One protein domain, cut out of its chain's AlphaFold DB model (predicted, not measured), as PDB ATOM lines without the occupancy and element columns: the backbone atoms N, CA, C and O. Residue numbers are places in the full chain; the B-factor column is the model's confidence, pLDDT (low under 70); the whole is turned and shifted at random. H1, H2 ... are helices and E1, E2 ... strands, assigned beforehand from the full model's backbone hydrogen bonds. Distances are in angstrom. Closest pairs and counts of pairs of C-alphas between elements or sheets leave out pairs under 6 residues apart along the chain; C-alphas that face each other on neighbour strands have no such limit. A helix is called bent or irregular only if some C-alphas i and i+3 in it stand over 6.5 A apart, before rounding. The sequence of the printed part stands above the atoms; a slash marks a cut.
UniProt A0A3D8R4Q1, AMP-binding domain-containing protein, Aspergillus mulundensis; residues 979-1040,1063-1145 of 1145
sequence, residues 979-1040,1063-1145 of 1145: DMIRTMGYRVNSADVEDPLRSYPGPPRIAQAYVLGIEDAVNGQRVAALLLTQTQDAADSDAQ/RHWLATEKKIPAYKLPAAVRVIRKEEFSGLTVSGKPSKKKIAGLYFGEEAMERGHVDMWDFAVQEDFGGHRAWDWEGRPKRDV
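This is residues 979 to 1040 and 1063 to 1145 of the 1145 residues of the protein "AMP-binding domain-containing protein" of Aspergillus mulundensis (UniProt A0A3D8R4Q1). A small three-stranded sheet, built on the long hairpin E3 and E4 with E5 along E4, makes the core, with helix H4 packed on one face and helix H1 on the other, as three layers. The little hairpin of E1 and E2 sits beside the E3 and E4 hairpin near its turn, H2 lies at the far end of the sheet beyond E4, and the last 31 residues, 1115 to 1145, have no named element and pair briefly with E5 before trailing away. The printed part has 145 residues, with five named helices and five named strands in the order E1 E2 H1 E3 E4 H2 H3 E5 H4 H5. The sheet's order is E3, E4, E5, mixed, and the class is mixed, helices and strands, with 72 of the 145 residues, under half, in named elements. The whole is compact, with a radius of gyration of the C-alphas of 16.1 A, and spans 46 by 34 by 29 A.

Find C-alpha 1006 at (160.998, 152.692, 94.974); from there E3, residues 1006 to 1016, runs 26.1 A. E4, residues 1020 to 1029, comes back over 29.1 A to C-alpha 1029 at (165.440, 153.764, 96.955). E5 is residues 1080 to 1085, 17.2 A long. Look before the sheet for E1, residues 980 to 983, 9.4 A, E2, residues 986 to 989, 9.8 A, and H1, residues 991 to 997, 9.7 A. H1 is neither bent nor irregular, but only just: C-alphas 992 and 995 are 6.1 A apart. After E4 comes H2, residues 1031 to 1040, 15.1 A, and after the cut H3, residues 1063 to 1068, 8.7 A. Last are H4, residues 1100 to 1108, 10.5 A, and H5, residues 1110 to 1114, 6.0 A, which ends at C-alpha 1114 at (165.450, 146.644, 118.299).

Start with the hairpin E3 and E4, antiparallel at 160 degrees, where N 1010 and O 1026 are 2.9 A apart, within hydrogen-bond range. On the other side of E4, E5 is parallel to it at 22 degrees, with N 1027 and O 1082 at 2.8 A. H4 is on the sheet at a height of 8.3 A, across the strands at 89 degrees to E3 on the local plane; its closest C-alpha pair with E3 is Leu 1012 and Lys 1100, 6.3 A. H1 is on the opposite face at a height of 7.8 A, over E3 and slantwise to it at 46 degrees on the local plane, with C-alphas 994 and 1009 closest at 5.6 A. In the hairpin E1 and E2, antiparallel at 146 degrees, N 981 and O 988 are 2.8 A apart; the closest C-alphas of E1 and E4 are those of Thr 983 and Gln 1021, 4.8 A. H3 is not on the sheet and is close to but not clearly touching H1, C-alphas 996 and 1066 being 7.4 A apart. H5 is close to but not clearly touching H4, with C-alphas 1106 and 1112 closest at 7.4 A. H2 is not on the sheet and is apart from H1, H3, H4 and H5. Every O i to N i+4 pair is within hydrogen-bond range in H3, H4 and H5, against 2 of 3 in H1 and 5 of 6 in H2.

The two C-alphas farthest apart are those of Ser 1095 and Val 1145, 52.1 A; Val 1145 is the chain's last residue. Residues 1041 to 1062 are not printed, and C-alphas 1040 and 1063 are 25.1 A apart across this cut. The links from H3 to E5 and from E5 to H4 are long. The mean pLDDT of the printed part is 72.2, and 43 residues are under 70, among them 1031 to 1040 and 1124 to 1145.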
ATOM      1  N   ASP A 979     158.647 131.783  98.651       71.88
ATOM      2  CA  ASP A 979     157.825 132.828  98.025       71.88
ATOM      3  C   ASP A 979     156.357 132.757  98.460       71.88
ATOM      4  O   ASP A 979     155.571 133.652  98.162       71.88
ATOM      5  N   MET A 980     155.998 131.706  99.201       77.88
ATOM      6  CA  MET A 980     154.684 131.531  99.807       77.88
ATOM      7  C   MET A 980     154.753 131.900 101.288       77.88
ATOM      8  O   MET A 980     155.271 131.142 102.109       77.88
ATOM      9  N   ILE A 981     154.209 133.065 101.624       81.06
ATOM     10  CA  ILE A 981     154.111 133.569 102.993       81.06
ATOM     11  C   ILE A 981     152.832 133.016 103.613       81.06
ATOM     12  O   ILE A 981     151.747 133.147 103.040       81.06
ATOM     13  N   ARG A 982     152.954 132.386 104.781       78.44
ATOM     14  CA  ARG A 982     151.823 131.824 105.527       78.44
ATOM     15  C   ARG A 982     151.450 132.767 106.661       78.44
ATOM     16  O   ARG A 982     152.060 132.721 107.724       78.44
ATOM     17  N   THR A 983     150.466 133.627 106.424       76.56
ATOM     18  CA  THR A 983     150.035 134.658 107.377       76.56
ATOM     19  C   THR A 983     148.549 134.518 107.667       76.56
ATOM     20  O   THR A 983     147.753 134.379 106.741       76.56
ATOM     21  N   MET A 984     148.161 134.510 108.944       68.56
ATOM     22  CA  MET A 984     146.751 134.469 109.373       68.56
ATOM     23  C   MET A 984     145.926 133.326 108.737       68.56
ATOM     24  O   MET A 984     144.740 133.481 108.472       68.56
ATOM     25  N   GLY A 985     146.562 132.184 108.445       61.38
ATOM     26  CA  GLY A 985     145.931 131.045 107.759       61.38
ATOM     27  C   GLY A 985     145.863 131.149 106.227       61.38
ATOM     28  O   GLY A 985     145.575 130.153 105.566       61.38
ATOM     29  N   TYR A 986     146.202 132.299 105.642       69.69
ATOM     30  CA  TYR A 986     146.257 132.517 104.197       69.69
ATOM     31  C   TYR A 986     147.643 132.220 103.618       69.69
ATOM     32  O   TYR A 986     148.673 132.345 104.286       69.69
ATOM     33  N   ARG A 987     147.669 131.868 102.326       69.75
ATOM     34  CA  ARG A 987     148.895 131.799 101.521       69.75
ATOM     35  C   ARG A 987     148.994 133.044 100.651       69.75
ATOM     36  O   ARG A 987     148.139 133.283  99.802       69.75
ATOM     37  N   VAL A 988     150.046 133.821 100.861       76.31
ATOM     38  CA  VAL A 988     150.337 135.037 100.103       76.31
ATOM     39  C   VAL A 988     151.558 134.779  99.237       76.31
ATOM     40  O   VAL A 988     152.624 134.458  99.759       76.31
ATOM     41  N   ASN A 989     151.411 134.922  97.921       77.50
ATOM     42  CA  ASN A 989     152.563 134.947  97.033       77.50
ATOM     43  C   ASN A 989     153.253 136.306  97.177       77.50
ATOM     44  O   ASN A 989     152.613 137.346  97.031       77.50
ATOM     45  N   SER A 990     154.554 136.311  97.457       83.38
ATOM     46  CA  SER A 990     155.338 137.544  97.571       83.38
ATOM     47  C   SER A 990     155.259 138.430  96.324       83.38
ATOM     48  O   SER A 990     155.233 139.652  96.454       83.38
ATOM     49  N   ALA A 991     155.181 137.835  95.128       73.75
ATOM     50  CA  ALA A 991     155.150 138.580  93.870       73.75
ATOM     51  C   ALA A 991     153.890 139.455  93.736       73.75
ATOM     52  O   ALA A 991     153.971 140.562  93.210       73.75
ATOM     53  N   ASP A 992     152.759 139.010  94.302       78.44
ATOM     54  CA  ASP A 992     151.492 139.760  94.305       78.44
ATOM     55  C   ASP A 992     151.609 141.114  95.021       78.44
ATOM     56  O   ASP A 992     150.755 141.983  94.856       78.44
ATOM     57  N   VAL A 993     152.644 141.275  95.848       84.94
ATOM     58  CA  VAL A 993     152.914 142.477  96.637       84.94
ATOM     59  C   VAL A 993     154.154 143.208  96.106       84.94
ATOM     60  O   VAL A 993     154.137 144.433  96.018       84.94
ATOM     61  N   GLU A 994     155.205 142.487  95.693       85.88
ATOM     62  CA  GLU A 994     156.427 143.065  95.096       85.88
ATOM     63  C   GLU A 994     156.141 143.860  93.816       85.88
ATOM     64  O   GLU A 994     156.645 144.978  93.668       85.88
ATOM     65  N   ASP A 995     155.339 143.300  92.901       78.88
ATOM     66  CA  ASP A 995     155.073 143.911  91.595       78.88
ATOM     67  C   ASP A 995     154.328 145.257  91.739       78.88
ATOM     68  O   ASP A 995     154.794 146.261  91.186       78.88
ATOM     69  N   PRO A 996     153.238 145.360  92.534       83.94
ATOM     70  CA  PRO A 996     152.572 146.639  92.758       83.94
ATOM     71  C   PRO A 996     153.447 147.677  93.464       83.94
ATOM     72  O   PRO A 996     153.415 148.841  93.059       83.94
ATOM     73  N   LEU A 997     154.248 147.286  94.465       86.75
ATOM     74  CA  LEU A 997     155.068 148.203  95.273       86.75
ATOM     75  C   LEU A 997     156.009 149.080  94.433       86.75
ATOM     76  O   LEU A 997     156.210 150.242  94.762       86.75
ATOM     77  N   ARG A 998     156.537 148.584  93.310       72.56
ATOM     78  CA  ARG A 998     157.407 149.376  92.413       72.56
ATOM     79  C   ARG A 998     156.714 150.576  91.770       72.56
ATOM     80  O   ARG A 998     157.374 151.531  91.382       72.56
ATOM     81  N   SER A 999     155.392 150.523  91.638       80.50
ATOM     82  CA  SER A 999     154.593 151.605  91.050       80.50
ATOM     83  C   SER A 999     154.063 152.597  92.085       80.50
ATOM     84  O   SER A 999     153.170 153.383  91.768       80.50
ATOM     85  N   TYR A1000     154.580 152.546  93.317       85.25
ATOM     86  CA  TYR A1000     154.223 153.494  94.362       85.25
ATOM     87  C   TYR A1000     154.576 154.926  93.925       85.25
ATOM     88  O   TYR A1000     155.731 155.182  93.577       85.25
ATOM     89  N   PRO A1001     153.608 155.861  93.915       76.75
ATOM     90  CA  PRO A1001     153.822 157.212  93.407       76.75
ATOM     91  C   PRO A1001     154.471 158.156  94.432       76.75
ATOM     92  O   PRO A1001     154.860 159.261  94.064       76.75
ATOM     93  N   GLY A1002     154.551 157.767  95.710       72.94
ATOM     94  CA  GLY A1002     155.086 158.623  96.769       72.94
ATOM     95  C   GLY A1002     156.622 158.685  96.776       72.94
ATOM     96  O   GLY A1002     157.264 157.683  96.457       72.94
ATOM     97  N   PRO A1003     157.224 159.828  97.155       66.00
ATOM     98  CA  PRO A1003     158.667 159.937  97.347       66.00
ATOM     99  C   PRO A1003     159.117 159.278  98.669       66.00
ATOM    100  O   PRO A1003     158.363 159.307  99.648       66.00
ATOM    101  N   PRO A1004     160.350 158.742  98.742       73.56
ATOM    102  CA  PRO A1004     161.289 158.511  97.635       73.56
ATOM    103  C   PRO A1004     160.819 157.394  96.686       73.56
ATOM    104  O   PRO A1004     160.141 156.454  97.107       73.56
ATOM    105  N   ARG A1005     161.202 157.463  95.401       79.25
ATOM    106  CA  ARG A1005     160.778 156.473  94.403       79.25
ATOM    107  C   ARG A1005     161.395 155.107  94.715       79.25
ATOM    108  O   ARG A1005     162.600 154.975  94.949       79.25
ATOM    109  N   ILE A1006     160.564 154.066  94.694       84.94
ATOM    110  CA  ILE A1006     160.998 152.692  94.974       84.94
ATOM    111  C   ILE A1006     161.694 152.125  93.730       84.94
ATOM    112  O   ILE A1006     161.058 151.858  92.713       84.94
ATOM    113  N   ALA A1007     163.004 151.897  93.819       77.94
ATOM    114  CA  ALA A1007     163.798 151.265  92.764       77.94
ATOM    115  C   ALA A1007     163.574 149.744  92.712       77.94
ATOM    116  O   ALA A1007     163.489 149.142  91.637       77.94
ATOM    117  N   GLN A1008     163.474 149.101  93.877       83.56
ATOM    118  CA  GLN A1008     163.245 147.661  93.987       83.56
ATOM    119  C   GLN A1008     162.572 147.317  95.316       83.56
ATOM    120  O   GLN A1008     162.848 147.944  96.331       83.56
ATOM    121  N   ALA A1009     161.712 146.299  95.310       88.62
ATOM    122  CA  ALA A1009     161.065 145.775  96.506       88.62
ATOM    123  C   ALA A1009     161.325 144.268  96.631       88.62
ATOM    124  O   ALA A1009     161.343 143.562  95.622       88.62
ATOM    125  N   TYR A1010     161.515 143.795  97.862       89.00
ATOM    126  CA  TYR A1010     161.576 142.373  98.203       89.00
ATOM    127  C   TYR A1010     160.562 142.071  99.300       89.00
ATOM    128  O   TYR A1010     160.607 142.702 100.355       89.00
ATOM    129  N   VAL A1011     159.683 141.097  99.070       90.31
ATOM    130  CA  VAL A1011     158.637 140.696 100.013       90.31
ATOM    131  C   VAL A1011     158.893 139.277 100.505       90.31
ATOM    132  O   VAL A1011     159.167 138.350  99.738       90.31
ATOM    133  N   LEU A1012     158.830 139.105 101.820       91.56
ATOM    134  CA  LEU A1012     159.165 137.861 102.500       91.56
ATOM    135  C   LEU A1012     158.337 137.685 103.776       91.56
ATOM    136  O   LEU A1012     157.795 138.645 104.315       91.56
ATOM    137  N   GLY A1013     158.247 136.446 104.254       87.94
ATOM    138  CA  GLY A1013     157.643 136.135 105.544       87.94
ATOM    139  C   GLY A1013     158.664 136.288 106.667       87.94
ATOM    140  O   GLY A1013     159.724 135.667 106.599       87.94
ATOM    141  N   ILE A1014     158.342 137.076 107.690       89.12
ATOM    142  CA  ILE A1014     159.076 137.091 108.969       89.12
ATOM    143  C   ILE A1014     158.248 136.358 110.022       89.12
ATOM    144  O   ILE A1014     157.021 136.444 109.990       89.12
ATOM    145  N   GLU A1015     158.892 135.602 110.909       85.06
ATOM    146  CA  GLU A1015     158.183 134.806 111.917       85.06
ATOM    147  C   GLU A1015     157.383 135.699 112.877       85.06
ATOM    148  O   GLU A1015     157.849 136.754 113.304       85.06
ATOM    149  N   ASP A1016     156.160 135.277 113.198       79.62
ATOM    150  CA  ASP A1016     155.298 135.931 114.181       79.62
ATOM    151  C   ASP A1016     154.569 134.868 115.000       79.62
ATOM    152  O   ASP A1016     153.871 134.012 114.454       79.62
ATOM    153  N   ALA A1017     154.715 134.942 116.323       73.88
ATOM    154  CA  ALA A1017     154.218 133.920 117.242       73.88
ATOM    155  C   ALA A1017     152.690 133.725 117.195       73.88
ATOM    156  O   ALA A1017     152.199 132.676 117.606       73.88
ATOM    157  N   VAL A1018     151.935 134.714 116.708       73.12
ATOM    158  CA  VAL A1018     150.465 134.703 116.706       73.12
ATOM    159  C   VAL A1018     149.905 134.403 115.315       73.12
ATOM    160  O   VAL A1018     148.948 133.647 115.180       73.12
ATOM    161  N   ASN A1019     150.499 134.979 114.271       70.31
ATOM    162  CA  ASN A1019     149.985 134.946 112.899       70.31
ATOM    163  C   ASN A1019     150.721 133.943 111.996       70.31
ATOM    164  O   ASN A1019     150.427 133.865 110.800       70.31
ATOM    165  N   GLY A1020     151.680 133.197 112.550       80.06
ATOM    166  CA  GLY A1020     152.603 132.330 111.820       80.06
ATOM    167  C   GLY A1020     153.728 133.141 111.184       80.06
ATOM    168  O   GLY A1020     154.881 133.058 111.606       80.06
ATOM    169  N   GLN A1021     153.394 133.953 110.181       85.62
ATOM    170  CA  GLN A1021     154.317 134.909 109.571       85.62
ATOM    171  C   GLN A1021     153.644 136.265 109.342       85.62
ATOM    172  O   GLN A1021     152.433 136.345 109.138       85.62
ATOM    173  N   ARG A1022     154.436 137.337 109.309       88.56
ATOM    174  CA  ARG A1022     154.047 138.657 108.789       88.56
ATOM    175  C   ARG A1022     154.585 138.848 107.379       88.56
ATOM    176  O   ARG A1022     155.712 138.451 107.087       88.56
ATOM    177  N   VAL A1023     153.806 139.514 106.529       91.19
ATOM    178  CA  VAL A1023     154.285 139.996 105.228       91.19
ATOM    179  C   VAL A1023     155.235 141.168 105.476       91.19
ATOM    180  O   VAL A1023     154.797 142.227 105.913       91.19
ATOM    181  N   ALA A1024     156.526 140.990 105.224       92.38
ATOM    182  CA  ALA A1024     157.538 142.035 105.345       92.38
ATOM    183  C   ALA A1024     157.982 142.518 103.961       92.38
ATOM    184  O   ALA A1024     158.153 141.696 103.062       92.38
ATOM    185  N   ALA A1025     158.197 143.823 103.793       93.44
ATOM    186  CA  ALA A1025     158.673 144.428 102.552       93.44
ATOM    187  C   ALA A1025     159.942 145.265 102.785       93.44
ATOM    188  O   ALA A1025     159.937 146.241 103.534       93.44
ATOM    189  N   LEU A1026     161.039 144.889 102.125       92.25
ATOM    190  CA  LEU A1026     162.251 145.702 102.027       92.25
ATOM    191  C   LEU A1026     162.177 146.552 100.760       92.25
ATOM    192  O   LEU A1026     162.091 146.001  99.662       92.25
ATOM    193  N   LEU A1027     162.241 147.870 100.910       91.56
ATOM    194  CA  LEU A1027     162.159 148.846  99.827       91.56
ATOM    195  C   LEU A1027     163.534 149.486  99.610       91.56
ATOM    196  O   LEU A1027     164.120 150.041 100.538       91.56
ATOM    197  N   LEU A1028     164.049 149.396  98.385       88.81
ATOM    198  CA  LEU A1028     165.294 150.034  97.959       88.81
ATOM    199  C   LEU A1028     164.978 151.331  97.211       88.81
ATOM    200  O   LEU A1028     164.179 151.306  96.274       88.81
ATOM    201  N   THR A1029     165.630 152.435  97.573       85.56
ATOM    202  CA  THR A1029     165.440 153.764  96.955       85.56
ATOM    203  C   THR A1029     166.707 154.242  96.233       85.56
ATOM    204  O   THR A1029     167.808 153.779  96.544       85.56
ATOM    205  N   GLN A1030     166.567 155.145  95.249       72.56
ATOM    206  CA  GLN A1030     167.711 155.758  94.547       72.56
ATOM    207  C   GLN A1030     168.381 156.868  95.381       72.56
ATOM    208  O   GLN A1030     167.746 157.487  96.233       72.56
ATOM    209  N   THR A1031     169.663 157.138  95.110       57.47
ATOM    210  CA  THR A1031     170.510 158.096  95.845       57.47
ATOM    211  C   THR A1031     170.084 159.562  95.676       57.47
ATOM    212  O   THR A1031     170.236 160.341  96.612       57.47
ATOM    213  N   GLN A1032     169.558 159.951  94.504       51.06
ATOM    214  CA  GLN A1032     169.200 161.349  94.193       51.06
ATOM    215  C   GLN A1032     167.901 161.814  94.873       51.06
ATOM    216  O   GLN A1032     167.857 162.931  95.378       51.06
ATOM    217  N   ASP A1033     166.892 160.945  94.987       48.78
ATOM    218  CA  ASP A1033     165.594 161.307  95.583       48.78
ATOM    219  C   ASP A1033     165.693 161.632  97.085       48.78
ATOM    220  O   ASP A1033     164.889 162.398  97.615       48.78
ATOM    221  N   ALA A1034     166.688 161.069  97.781       43.38
ATOM    222  CA  ALA A1034     166.947 161.372  99.186       43.38
ATOM    223  C   ALA A1034     167.551 162.777  99.364       43.38
ATOM    224  O   ALA A1034     167.125 163.513 100.251       43.38
ATOM    225  N   ALA A1035     168.472 163.185  98.481       39.12
ATOM    226  CA  ALA A1035     169.129 164.492  98.544       39.12
ATOM    227  C   ALA A1035     168.159 165.657  98.274       39.12
ATOM    228  O   ALA A1035     168.227 166.677  98.961       39.12
ATOM    229  N   ASP A1036     167.217 165.490  97.339       41.16
ATOM    230  CA  ASP A1036     166.154 166.477  97.104       41.16
ATOM    231  C   ASP A1036     165.169 166.540  98.286       41.16
ATOM    232  O   ASP A1036     164.719 167.625  98.659       41.16
ATOM    233  N   SER A1037     164.887 165.407  98.944       43.94
ATOM    234  CA  SER A1037     164.043 165.380 100.148       43.94
ATOM    235  C   SER A1037     164.710 166.030 101.368       43.94
ATOM    236  O   SER A1037     164.047 166.751 102.119       43.94
ATOM    237  N   ASP A1038     166.029 165.867 101.519       41.41
ATOM    238  CA  ASP A1038     166.817 166.485 102.588       41.41
ATOM    239  C   ASP A1038     166.946 168.004 102.364       41.41
ATOM    240  O   ASP A1038     166.690 168.782 103.288       41.41
ATOM    241  N   ALA A1039     167.198 168.448 101.124       39.12
ATOM    242  CA  ALA A1039     167.269 169.867 100.749       39.12
ATOM    243  C   ALA A1039     165.925 170.611 100.903       39.12
ATOM    244  O   ALA A1039     165.888 171.819 101.166       39.12
ATOM    245  N   GLN A1040     164.801 169.904 100.761       41.00
ATOM    246  CA  GLN A1040     163.462 170.460 100.972       41.00
ATOM    247  C   GLN A1040     163.057 170.454 102.456       41.00
ATOM    248  O   GLN A1040     162.294 171.324 102.884       41.00
ATOM    249  N   ARG A1063     150.197 150.992 102.925       89.56
ATOM    250  CA  ARG A1063     149.131 149.987 103.072       89.56
ATOM    251  C   ARG A1063     147.808 150.489 102.500       89.56
ATOM    252  O   ARG A1063     147.160 149.744 101.769       89.56
ATOM    253  N   HIS A1064     147.447 151.745 102.772       85.94
ATOM    254  CA  HIS A1064     146.248 152.371 102.218       85.94
ATOM    255  C   HIS A1064     146.286 152.380 100.689       85.94
ATOM    256  O   HIS A1064     145.367 151.868 100.056       85.94
ATOM    257  N   TRP A1065     147.382 152.855 100.094       88.12
ATOM    258  CA  TRP A1065     147.548 152.890  98.642       88.12
ATOM    259  C   TRP A1065     147.476 151.499  97.990       88.12
ATOM    260  O   TRP A1065     146.804 151.313  96.974       88.12
ATOM    261  N   LEU A1066     148.127 150.489  98.578       86.50
ATOM    262  CA  LEU A1066     148.044 149.113  98.079       86.50
ATOM    263  C   LEU A1066     146.601 148.576  98.131       86.50
ATOM    264  O   LEU A1066     146.168 147.875  97.212       86.50
ATOM    265  N   ALA A1067     145.849 148.908  99.181       81.12
ATOM    266  CA  ALA A1067     144.474 148.455  99.367       81.12
ATOM    267  C   ALA A1067     143.481 149.135  98.410       81.12
ATOM    268  O   ALA A1067     142.601 148.457  97.873       81.12
ATOM    269  N   THR A1068     143.619 150.444  98.183       80.38
ATOM    270  CA  THR A1068     142.666 151.253  97.406       80.38
ATOM    271  C   THR A1068     143.017 151.295  95.920       80.38
ATOM    272  O   THR A1068     142.213 150.876  95.085       80.38
ATOM    273  N   GLU A1069     144.239 151.706  95.580       82.44
ATOM    274  CA  GLU A1069     144.677 151.919  94.193       82.44
ATOM    275  C   GLU A1069     145.052 150.608  93.500       82.44
ATOM    276  O   GLU A1069     144.730 150.383  92.332       82.44
ATOM    277  N   LYS A1070     145.726 149.706  94.224       80.12
ATOM    278  CA  LYS A1070     146.147 148.397  93.693       80.12
ATOM    279  C   LYS A1070     145.179 147.270  94.018       80.12
ATOM    280  O   LYS A1070     145.361 146.157  93.527       80.12
ATOM    281  N   LYS A1071     144.126 147.555  94.793       79.19
ATOM    282  CA  LYS A1071     143.072 146.601  95.176       79.19
ATOM    283  C   LYS A1071     143.620 145.327  95.831       79.19
ATOM    284  O   LYS A1071     142.986 144.267  95.778       79.19
ATOM    285  N   ILE A1072     144.767 145.414  96.503       78.06
ATOM    286  CA  ILE A1072     145.379 144.274  97.189       78.06
ATOM    287  C   ILE A1072     144.544 143.922  98.434       78.06
ATOM    288  O   ILE A1072     144.189 144.819  99.198       78.06
ATOM    289  N   PRO A1073     144.163 142.645  98.643       76.44
ATOM    290  CA  PRO A1073     143.446 142.220  99.847       76.44
ATOM    291  C   PRO A1073     144.223 142.506 101.139       76.44
ATOM    292  O   PRO A1073     145.444 142.361 101.165       76.44
ATOM    293  N   ALA A1074     143.513 142.824 102.227       77.69
ATOM    294  CA  ALA A1074     144.114 143.257 103.495       77.69
ATOM    295  C   ALA A1074     145.148 142.268 104.066       77.69
ATOM    296  O   ALA A1074     146.208 142.680 104.538       77.69
ATOM    297  N   TYR A1075     144.888 140.961 103.954       74.50
ATOM    298  CA  TYR A1075     145.792 139.907 104.435       74.50
ATOM    299  C   TYR A1075     147.120 139.819 103.655       74.50
ATOM    300  O   TYR A1075     148.071 139.213 104.143       74.50
ATOM    301  N   LYS A1076     147.209 140.410 102.452       82.38
ATOM    302  CA  LYS A1076     148.451 140.478 101.657       82.38
ATOM    303  C   LYS A1076     149.269 141.742 101.936       82.38
ATOM    304  O   LYS A1076     150.400 141.840 101.470       82.38
ATOM    305  N   LEU A1077     148.715 142.729 102.642       88.88
ATOM    306  CA  LEU A1077     149.374 144.020 102.833       88.88
ATOM    307  C   LEU A1077     150.614 143.886 103.741       88.88
ATOM    308  O   LEU A1077     150.524 143.216 104.775       88.88
ATOM    309  N   PRO A1078     151.740 144.564 103.428       91.88
ATOM    310  CA  PRO A1078     152.949 144.527 104.250       91.88
ATOM    311  C   PRO A1078     152.682 144.973 105.689       91.88
ATOM    312  O   PRO A1078     152.196 146.076 105.913       91.88
ATOM    313  N   ALA A1079     152.990 144.124 106.663       89.44
ATOM    314  CA  ALA A1079     152.884 144.394 108.097       89.44
ATOM    315  C   ALA A1079     154.236 144.748 108.744       89.44
ATOM    316  O   ALA A1079     154.286 145.034 109.936       89.44
ATOM    317  N   ALA A1080     155.318 144.714 107.969       89.56
ATOM    318  CA  ALA A1080     156.633 145.212 108.345       89.56
ATOM    319  C   ALA A1080     157.280 145.853 107.115       89.56
ATOM    320  O   ALA A1080     157.286 145.238 106.046       89.56
ATOM    321  N   VAL A1081     157.821 147.063 107.236       91.56
ATOM    322  CA  VAL A1081     158.522 147.746 106.142       91.56
ATOM    323  C   VAL A1081     159.871 148.246 106.614       91.56
ATOM    324  O   VAL A1081     160.004 148.825 107.688       91.56
ATOM    325  N   ARG A1082     160.880 148.045 105.770       89.69
ATOM    326  CA  ARG A1082     162.182 148.680 105.926       89.69
ATOM    327  C   ARG A1082     162.573 149.358 104.626       89.69
ATOM    328  O   ARG A1082     162.480 148.748 103.566       89.69
ATOM    329  N   VAL A1083     163.033 150.599 104.722       88.62
ATOM    330  CA  VAL A1083     163.516 151.383 103.582       88.62
ATOM    331  C   VAL A1083     165.023 151.549 103.723       88.62
ATOM    332  O   VAL A1083     165.495 151.949 104.785       88.62
ATOM    333  N   ILE A1084     165.778 151.211 102.681       87.31
ATOM    334  CA  ILE A1084     167.230 151.420 102.634       87.31
ATOM    335  C   ILE A1084     167.640 151.988 101.281       87.31
ATOM    336  O   ILE A1084     166.938 151.831 100.277       87.31
ATOM    337  N   ARG A1085     168.823 152.599 101.236       81.62
ATOM    338  CA  ARG A1085     169.414 153.018  99.968       81.62
ATOM    339  C   ARG A1085     169.898 151.802  99.188       81.62
ATOM    340  O   ARG A1085     170.378 150.824  99.767       81.62
ATOM    341  N   LYS A1086     169.765 151.844  97.863       79.81
ATOM    342  CA  LYS A1086     170.116 150.713  96.996       79.81
ATOM    343  C   LYS A1086     171.583 150.285  97.139       79.81
ATOM    344  O   LYS A1086     171.869 149.095  97.044       79.81
ATOM    345  N   GLU A1087     172.495 151.213  97.417       77.56
ATOM    346  CA  GLU A1087     173.935 150.947  97.566       77.56
ATOM    347  C   GLU A1087     174.264 150.165  98.850       77.56
ATOM    348  O   GLU A1087     175.310 149.528  98.945       77.56
ATOM    349  N   GLU A1088     173.356 150.166  99.827       80.56
ATOM    350  CA  GLU A1088     173.497 149.450 101.099       80.56
ATOM    351  C   GLU A1088     172.981 148.000 101.016       80.56
ATOM    352  O   GLU A1088     173.032 147.239 101.993       80.56
ATOM    353  N   PHE A1089     172.455 147.589  99.856       85.12
ATOM    354  CA  PHE A1089     171.871 146.267  99.679       85.12
ATOM    355  C   PHE A1089     172.938 145.177  99.503       85.12
ATOM    356  O   PHE A1089     173.673 145.142  98.521       85.12
ATOM    357  N   SER A1090     172.966 144.207 100.421       80.25
ATOM    358  CA  SER A1090     173.915 143.078 100.415       80.25
ATOM    359  C   SER A1090     173.228 141.701 100.391       80.25
ATOM    360  O   SER A1090     173.834 140.662 100.684       80.25
ATOM    361  N   GLY A1091     171.950 141.664  99.999       78.00
ATOM    362  CA  GLY A1091     171.089 140.476 100.030       78.00
ATOM    363  C   GLY A1091     171.256 139.476  98.874       78.00
ATOM    364  O   GLY A1091     170.449 138.552  98.773       78.00
ATOM    365  N   LEU A1092     172.259 139.632  98.001       72.25
ATOM    366  CA  LEU A1092     172.470 138.761  96.835       72.25
ATOM    367  C   LEU A1092     173.327 137.515  97.149       72.25
ATOM    368  O   LEU A1092     174.166 137.514  98.055       72.25
ATOM    369  N   THR A1093     173.111 136.443  96.384       64.31
ATOM    370  CA  THR A1093     173.951 135.237  96.314       64.31
ATOM    371  C   THR A1093     175.100 135.417  95.316       64.31
ATOM    372  O   THR A1093     175.104 136.354  94.522       64.31
ATOM    373  N   VAL A1094     176.042 134.465  95.288       50.19
ATOM    374  CA  VAL A1094     177.155 134.421  94.314       50.19
ATOM    375  C   VAL A1094     176.662 134.381  92.860       50.19
ATOM    376  O   VAL A1094     177.307 134.917  91.970       50.19
ATOM    377  N   SER A1095     175.484 133.800  92.611       51.12
ATOM    378  CA  SER A1095     174.851 133.785  91.286       51.12
ATOM    379  C   SER A1095     174.044 135.058  90.982       51.12
ATOM    380  O   SER A1095     173.220 135.042  90.072       51.12
ATOM    381  N   GLY A1096     174.163 136.111  91.800       54.22
ATOM    382  CA  GLY A1096     173.440 137.374  91.632       54.22
ATOM    383  C   GLY A1096     171.934 137.307  91.917       54.22
ATOM    384  O   GLY A1096     171.188 138.136  91.398       54.22
ATOM    385  N   LYS A1097     171.465 136.323  92.704       64.31
ATOM    386  CA  LYS A1097     170.041 136.144  93.059       64.31
ATOM    387  C   LYS A1097     169.750 136.701  94.456       64.31
ATOM    388  O   LYS A1097     170.578 136.501  95.339       64.31
ATOM    389  N   PRO A1098     168.598 137.331  94.719       70.88
ATOM    390  CA  PRO A1098     168.220 137.716  96.077       70.88
ATOM    391  C   PRO A1098     167.993 136.481  96.959       70.88
ATOM    392  O   PRO A1098     167.315 135.534  96.564       70.88
ATOM    393  N   SER A1099     168.553 136.485  98.169       79.44
ATOM    394  CA  SER A1099     168.318 135.448  99.178       79.44
ATOM    395  C   SER A1099     167.378 135.976 100.252       79.44
ATOM    396  O   SER A1099     167.812 136.688 101.155       79.44
ATOM    397  N   LYS A1100     166.093 135.596 100.200       83.19
ATOM    398  CA  LYS A1100     165.082 136.034 101.184       83.19
ATOM    399  C   LYS A1100     165.456 135.674 102.622       83.19
ATOM    400  O   LYS A1100     165.248 136.481 103.514       83.19
ATOM    401  N   LYS A1101     166.115 134.530 102.843       80.50
ATOM    402  CA  LYS A1101     166.648 134.149 104.165       80.50
ATOM    403  C   LYS A1101     167.738 135.113 104.652       80.50
ATOM    404  O   LYS A1101     167.726 135.522 105.807       80.50
ATOM    405  N   LYS A1102     168.671 135.492 103.771       81.38
ATOM    406  CA  LYS A1102     169.730 136.462 104.092       81.38
ATOM    407  C   LYS A1102     169.142 137.858 104.318       81.38
ATOM    408  O   LYS A1102     169.553 138.545 105.244       81.38
ATOM    409  N   ILE A1103     168.161 138.248 103.502       88.12
ATOM    410  CA  ILE A1103     167.429 139.513 103.627       88.12
ATOM    411  C   ILE A1103     166.685 139.573 104.965       88.12
ATOM    412  O   ILE A1103     166.810 140.572 105.665       88.12
ATOM    413  N   ALA A1104     165.981 138.502 105.349       86.81
ATOM    414  CA  ALA A1104     165.318 138.392 106.646       86.81
ATOM    415  C   ALA A1104     166.303 138.639 107.791       86.81
ATOM    416  O   ALA A1104     166.077 139.526 108.601       86.81
ATOM    417  N   GLY A1105     167.432 137.922 107.808       84.50
ATOM    418  CA  GLY A1105     168.424 138.045 108.879       84.50
ATOM    419  C   GLY A1105     169.090 139.422 108.955       84.50
ATOM    420  O   GLY A1105     169.228 139.971 110.041       84.50
ATOM    421  N   LEU A1106     169.479 140.005 107.817       85.69
ATOM    422  CA  LEU A1106     170.177 141.297 107.788       85.69
ATOM    423  C   LEU A1106     169.254 142.485 108.072       85.69
ATOM    424  O   LEU A1106     169.658 143.452 108.717       85.69
ATOM    425  N   TYR A1107     168.033 142.442 107.537       88.94
ATOM    426  CA  TYR A1107     167.168 143.619 107.483       88.94
ATOM    427  C   TYR A1107     165.970 143.547 108.431       88.94
ATOM    428  O   TYR A1107     165.445 144.595 108.803       88.94
ATOM    429  N   PHE A1108     165.596 142.347 108.872       88.56
ATOM    430  CA  PHE A1108     164.489 142.085 109.790       88.56
ATOM    431  C   PHE A1108     164.901 141.145 110.940       88.56
ATOM    432  O   PHE A1108     164.047 140.480 111.512       88.56
ATOM    433  N   GLY A1109     166.195 141.036 111.261       83.50
ATOM    434  CA  GLY A1109     166.663 140.315 112.452       83.50
ATOM    435  C   GLY A1109     166.374 141.085 113.746       83.50
ATOM    436  O   GLY A1109     166.018 142.262 113.692       83.50
ATOM    437  N   GLU A1110     166.573 140.447 114.903       77.00
ATOM    438  CA  GLU A1110     166.329 141.051 116.229       77.00
ATOM    439  C   GLU A1110     167.009 142.418 116.370       77.00
ATOM    440  O   GLU A1110     166.344 143.414 116.632       77.00
ATOM    441  N   GLU A1111     168.296 142.507 116.033       74.69
ATOM    442  CA  GLU A1111     169.065 143.756 116.093       74.69
ATOM    443  C   GLU A1111     168.474 144.879 115.214       74.69
ATOM    444  O   GLU A1111     168.503 146.057 115.570       74.69
ATOM    445  N   ALA A1112     167.917 144.533 114.049       73.31
ATOM    446  CA  ALA A1112     167.282 145.497 113.156       73.31
ATOM    447  C   ALA A1112     165.933 145.995 113.691       73.31
ATOM    448  O   ALA A1112     165.607 147.174 113.518       73.31
ATOM    449  N   MET A1113     165.161 145.104 114.321       74.12
ATOM    450  CA  MET A1113     163.892 145.448 114.958       74.12
ATOM    451  C   MET A1113     164.118 146.290 116.223       74.12
ATOM    452  O   MET A1113     163.447 147.302 116.407       74.12
ATOM    453  N   GLU A1114     165.112 145.944 117.048       71.06
ATOM    454  CA  GLU A1114     165.450 146.644 118.299       71.06
ATOM    455  C   GLU A1114     165.961 148.071 118.077       71.06
ATOM    456  O   GLU A1114     165.655 148.978 118.851       71.06
ATOM    457  N   ARG A1115     166.701 148.307 116.988       70.38
ATOM    458  CA  ARG A1115     167.203 149.644 116.629       70.38
ATOM    459  C   ARG A1115     166.134 150.571 116.030       70.38
ATOM    460  O   ARG A1115     166.449 151.706 115.678       70.38
ATOM    461  N   GLY A1116     164.883 150.114 115.900       66.88
ATOM    462  CA  GLY A1116     163.767 150.918 115.390       66.88
ATOM    463  C   GLY A1116     163.871 151.261 113.901       66.88
ATOM    464  O   GLY A1116     163.343 152.278 113.462       66.88
ATOM    465  N   HIS A1117     164.581 150.445 113.117       75.44
ATOM    466  CA  HIS A1117     164.764 150.650 111.672       75.44
ATOM    467  C   HIS A1117     163.684 149.976 110.808       75.44
ATOM    468  O   HIS A1117     163.722 150.092 109.583       75.44
ATOM    469  N   VAL A1118     162.760 149.241 111.430       84.00
ATOM    470  CA  VAL A1118     161.649 148.547 110.773       84.00
ATOM    471  C   VAL A1118     160.345 149.148 111.285       84.00
ATOM    472  O   VAL A1118     160.059 149.065 112.479       84.00
ATOM    473  N   ASP A1119     159.545 149.722 110.389       85.00
ATOM    474  CA  ASP A1119     158.187 150.146 110.716       85.00
ATOM    475  C   ASP A1119     157.290 148.903 110.767       85.00
ATOM    476  O   ASP A1119     157.200 148.142 109.799       85.00
ATOM    477  N   MET A1120     156.631 148.689 111.904       85.38
ATOM    478  CA  MET A1120     155.794 147.518 112.168       85.38
ATOM    479  C   MET A1120     154.324 147.922 112.247       85.38
ATOM    480  O   MET A1120     153.968 148.883 112.926       85.38
ATOM    481  N   TRP A1121     153.461 147.161 111.578       85.69
ATOM    482  CA  TRP A1121     152.018 147.350 111.652       85.69
ATOM    483  C   TRP A1121     151.440 146.604 112.849       85.69
ATOM    484  O   TRP A1121     151.638 145.391 113.004       85.69
ATOM    485  N   ASP A1122     150.672 147.315 113.665       79.75
ATOM    486  CA  ASP A1122     149.891 146.699 114.724       79.75
ATOM    487  C   ASP A1122     148.562 146.173 114.162       79.75
ATOM    488  O   ASP A1122     147.697 146.924 113.713       79.75
ATOM    489  N   PHE A1123     148.388 144.851 114.200       74.62
ATOM    490  CA  PHE A1123     147.162 144.201 113.741       74.62
ATOM    491  C   PHE A1123     145.938 144.522 114.614       74.62
ATOM    492  O   PHE A1123     144.814 144.301 114.160       74.62
ATOM    493  N   ALA A1124     146.127 145.059 115.826       66.25
ATOM    494  CA  ALA A1124     145.036 145.554 116.663       66.25
ATOM    495  C   ALA A1124     144.405 146.845 116.112       66.25
ATOM    496  O   ALA A1124     143.249 147.140 116.412       66.25
ATOM    497  N   VAL A1125     145.119 147.590 115.260       68.19
ATOM    498  CA  VAL A1125     144.596 148.801 114.620       68.19
ATOM    499  C   VAL A1125     143.583 148.412 113.542       68.19
ATOM    500  O   VAL A1125     143.894 147.681 112.591       68.19
ATOM    501  N   GLN A1126     142.345 148.885 113.693       57.25
ATOM    502  CA  GLN A1126     141.282 148.690 112.714       57.25
ATOM    503  C   GLN A1126     141.560 149.556 111.481       57.25
ATOM    504  O   GLN A1126     141.648 150.776 111.576       57.25
ATOM    505  N   GLU A1127     141.731 148.918 110.325       62.09
ATOM    506  CA  GLU A1127     141.959 149.632 109.071       62.09
ATOM    507  C   GLU A1127     140.624 149.968 108.421       62.09
ATOM    508  O   GLU A1127     139.893 149.072 108.001       62.09
ATOM    509  N   ASP A1128     140.321 151.258 108.329       57.06
ATOM    510  CA  ASP A1128     139.214 151.759 107.525       57.06
ATOM    511  C   ASP A1128     139.761 152.237 106.175       57.06
ATOM    512  O   ASP A1128     140.286 153.341 106.037       57.06
ATOM    513  N   PHE A1129     139.709 151.359 105.170       57.09
ATOM    514  CA  PHE A1129     140.189 151.665 103.820       57.09
ATOM    515  C   PHE A1129     139.142 152.373 102.946       57.09
ATOM    516  O   PHE A1129     139.368 152.522 101.746       57.09
ATOM    517  N   GLY A1130     138.005 152.811 103.507       45.69
ATOM    518  CA  GLY A1130     137.068 153.706 102.819       45.69
ATOM    519  C   GLY A1130     136.493 153.180 101.497       45.69
ATOM    520  O   GLY A1130     136.119 153.969 100.632       45.69
ATOM    521  N   GLY A1131     136.417 151.860 101.310       44.94
ATOM    522  CA  GLY A1131     135.940 151.259 100.067       44.94
ATOM    523  C   GLY A1131     135.300 149.898 100.298       44.94
ATOM    524  O   GLY A1131     135.992 148.892 100.445       44.94
ATOM    525  N   HIS A1132     133.968 149.852 100.296       38.94
ATOM    526  CA  HIS A1132     133.221 148.602 100.229       38.94
ATOM    527  C   HIS A1132     133.614 147.833  98.960       38.94
ATOM    528  O   HIS A1132     133.279 148.234  97.844       38.94
ATOM    529  N   ARG A1133     134.294 146.691  99.112       42.09
ATOM    530  CA  ARG A1133     134.240 145.647  98.084       42.09
ATOM    531  C   ARG A1133     132.818 145.096  98.097       42.09
ATOM    532  O   ARG A1133     132.276 144.843  99.168       42.09
ATOM    533  N   ALA A1134     132.223 144.894  96.923       41.81
ATOM    534  CA  ALA A1134     130.880 144.319  96.810       41.81
ATOM    535  C   ALA A1134     130.765 142.933  97.488       41.81
ATOM    536  O   ALA A1134     129.675 142.524  97.871       41.81
ATOM    537  N   TRP A1135     131.895 142.241  97.678       41.75
ATOM    538  CA  TRP A1135     131.998 140.948  98.353       41.75
ATOM    539  C   TRP A1135     133.392 140.830  98.990       41.75
ATOM    540  O   TRP A1135     134.397 140.784  98.280       41.75
ATOM    541  N   ASP A1136     133.448 140.807 100.321       39.41
ATOM    542  CA  ASP A1136     134.610 140.411 101.125       39.41
ATOM    543  C   ASP A1136     134.094 139.423 102.180       39.41
ATOM    544  O   ASP A1136     133.519 139.819 103.192       39.41
ATOM    545  N   TRP A1137     134.122 138.130 101.847       43.22
ATOM    546  CA  TRP A1137     133.406 137.096 102.603       43.22
ATOM    547  C   TRP A1137     134.182 136.572 103.821       43.22
ATOM    548  O   TRP A1137     133.571 135.947 104.680       43.22
ATOM    549  N   GLU A1138     135.480 136.867 103.961       39.56
ATOM    550  CA  GLU A1138     136.300 136.438 105.105       39.56
ATOM    551  C   GLU A1138     137.487 137.396 105.324       39.56
ATOM    552  O   GLU A1138     138.382 137.449 104.482       39.56
ATOM    553  N   GLY A1139     137.579 138.117 106.460       36.22
ATOM    554  CA  GLY A1139     138.834 138.845 106.700       36.22
ATOM    555  C   GLY A1139     139.116 139.709 107.930       36.22
ATOM    556  O   GLY A1139     140.206 140.268 107.949       36.22
ATOM    557  N   ARG A1140     138.275 139.804 108.972       31.53
ATOM    558  CA  ARG A1140     138.750 139.998 110.368       31.53
ATOM    559  C   ARG A1140     137.767 139.337 111.348       31.53
ATOM    560  O   ARG A1140     136.566 139.574 111.218       31.53
ATOM    561  N   PRO A1141     138.224 138.551 112.341       31.66
ATOM    562  CA  PRO A1141     137.364 138.156 113.444       31.66
ATOM    563  C   PRO A1141     137.125 139.385 114.327       31.66
ATOM    564  O   PRO A1141     138.073 140.005 114.813       31.66
ATOM    565  N   LYS A1142     135.855 139.735 114.552       29.06
ATOM    566  CA  LYS A1142     135.473 140.556 115.705       29.06
ATOM    567  C   LYS A1142     135.967 139.830 116.959       29.06
ATOM    568  O   LYS A1142     135.466 138.751 117.267       29.06
ATOM    569  N   ARG A1143     136.955 140.383 117.663       28.61
ATOM    570  CA  ARG A1143     137.164 140.041 119.072       28.61
ATOM    571  C   ARG A1143     136.225 140.929 119.874       28.61
ATOM    572  O   ARG A1143     136.499 142.112 120.036       28.61
ATOM    573  N   ASP A1144     135.101 140.358 120.290       33.22
ATOM    574  CA  ASP A1144     134.388 140.857 121.459       33.22
ATOM    575  C   ASP A1144     135.152 140.400 122.716       33.22
ATOM    576  O   ASP A1144     135.571 139.240 122.795       33.22
ATOM    577  N   VAL A1145     135.240 141.330 123.677       31.52
ATOM    578  CA  VAL A1145     135.849 141.304 125.028       31.52
ATOM    579  C   VAL A1145     137.312 141.730 125.126       31.52
ATOM    580  O   VAL A1145     138.219 140.959 124.735       31.52
TER     581      VAL A1145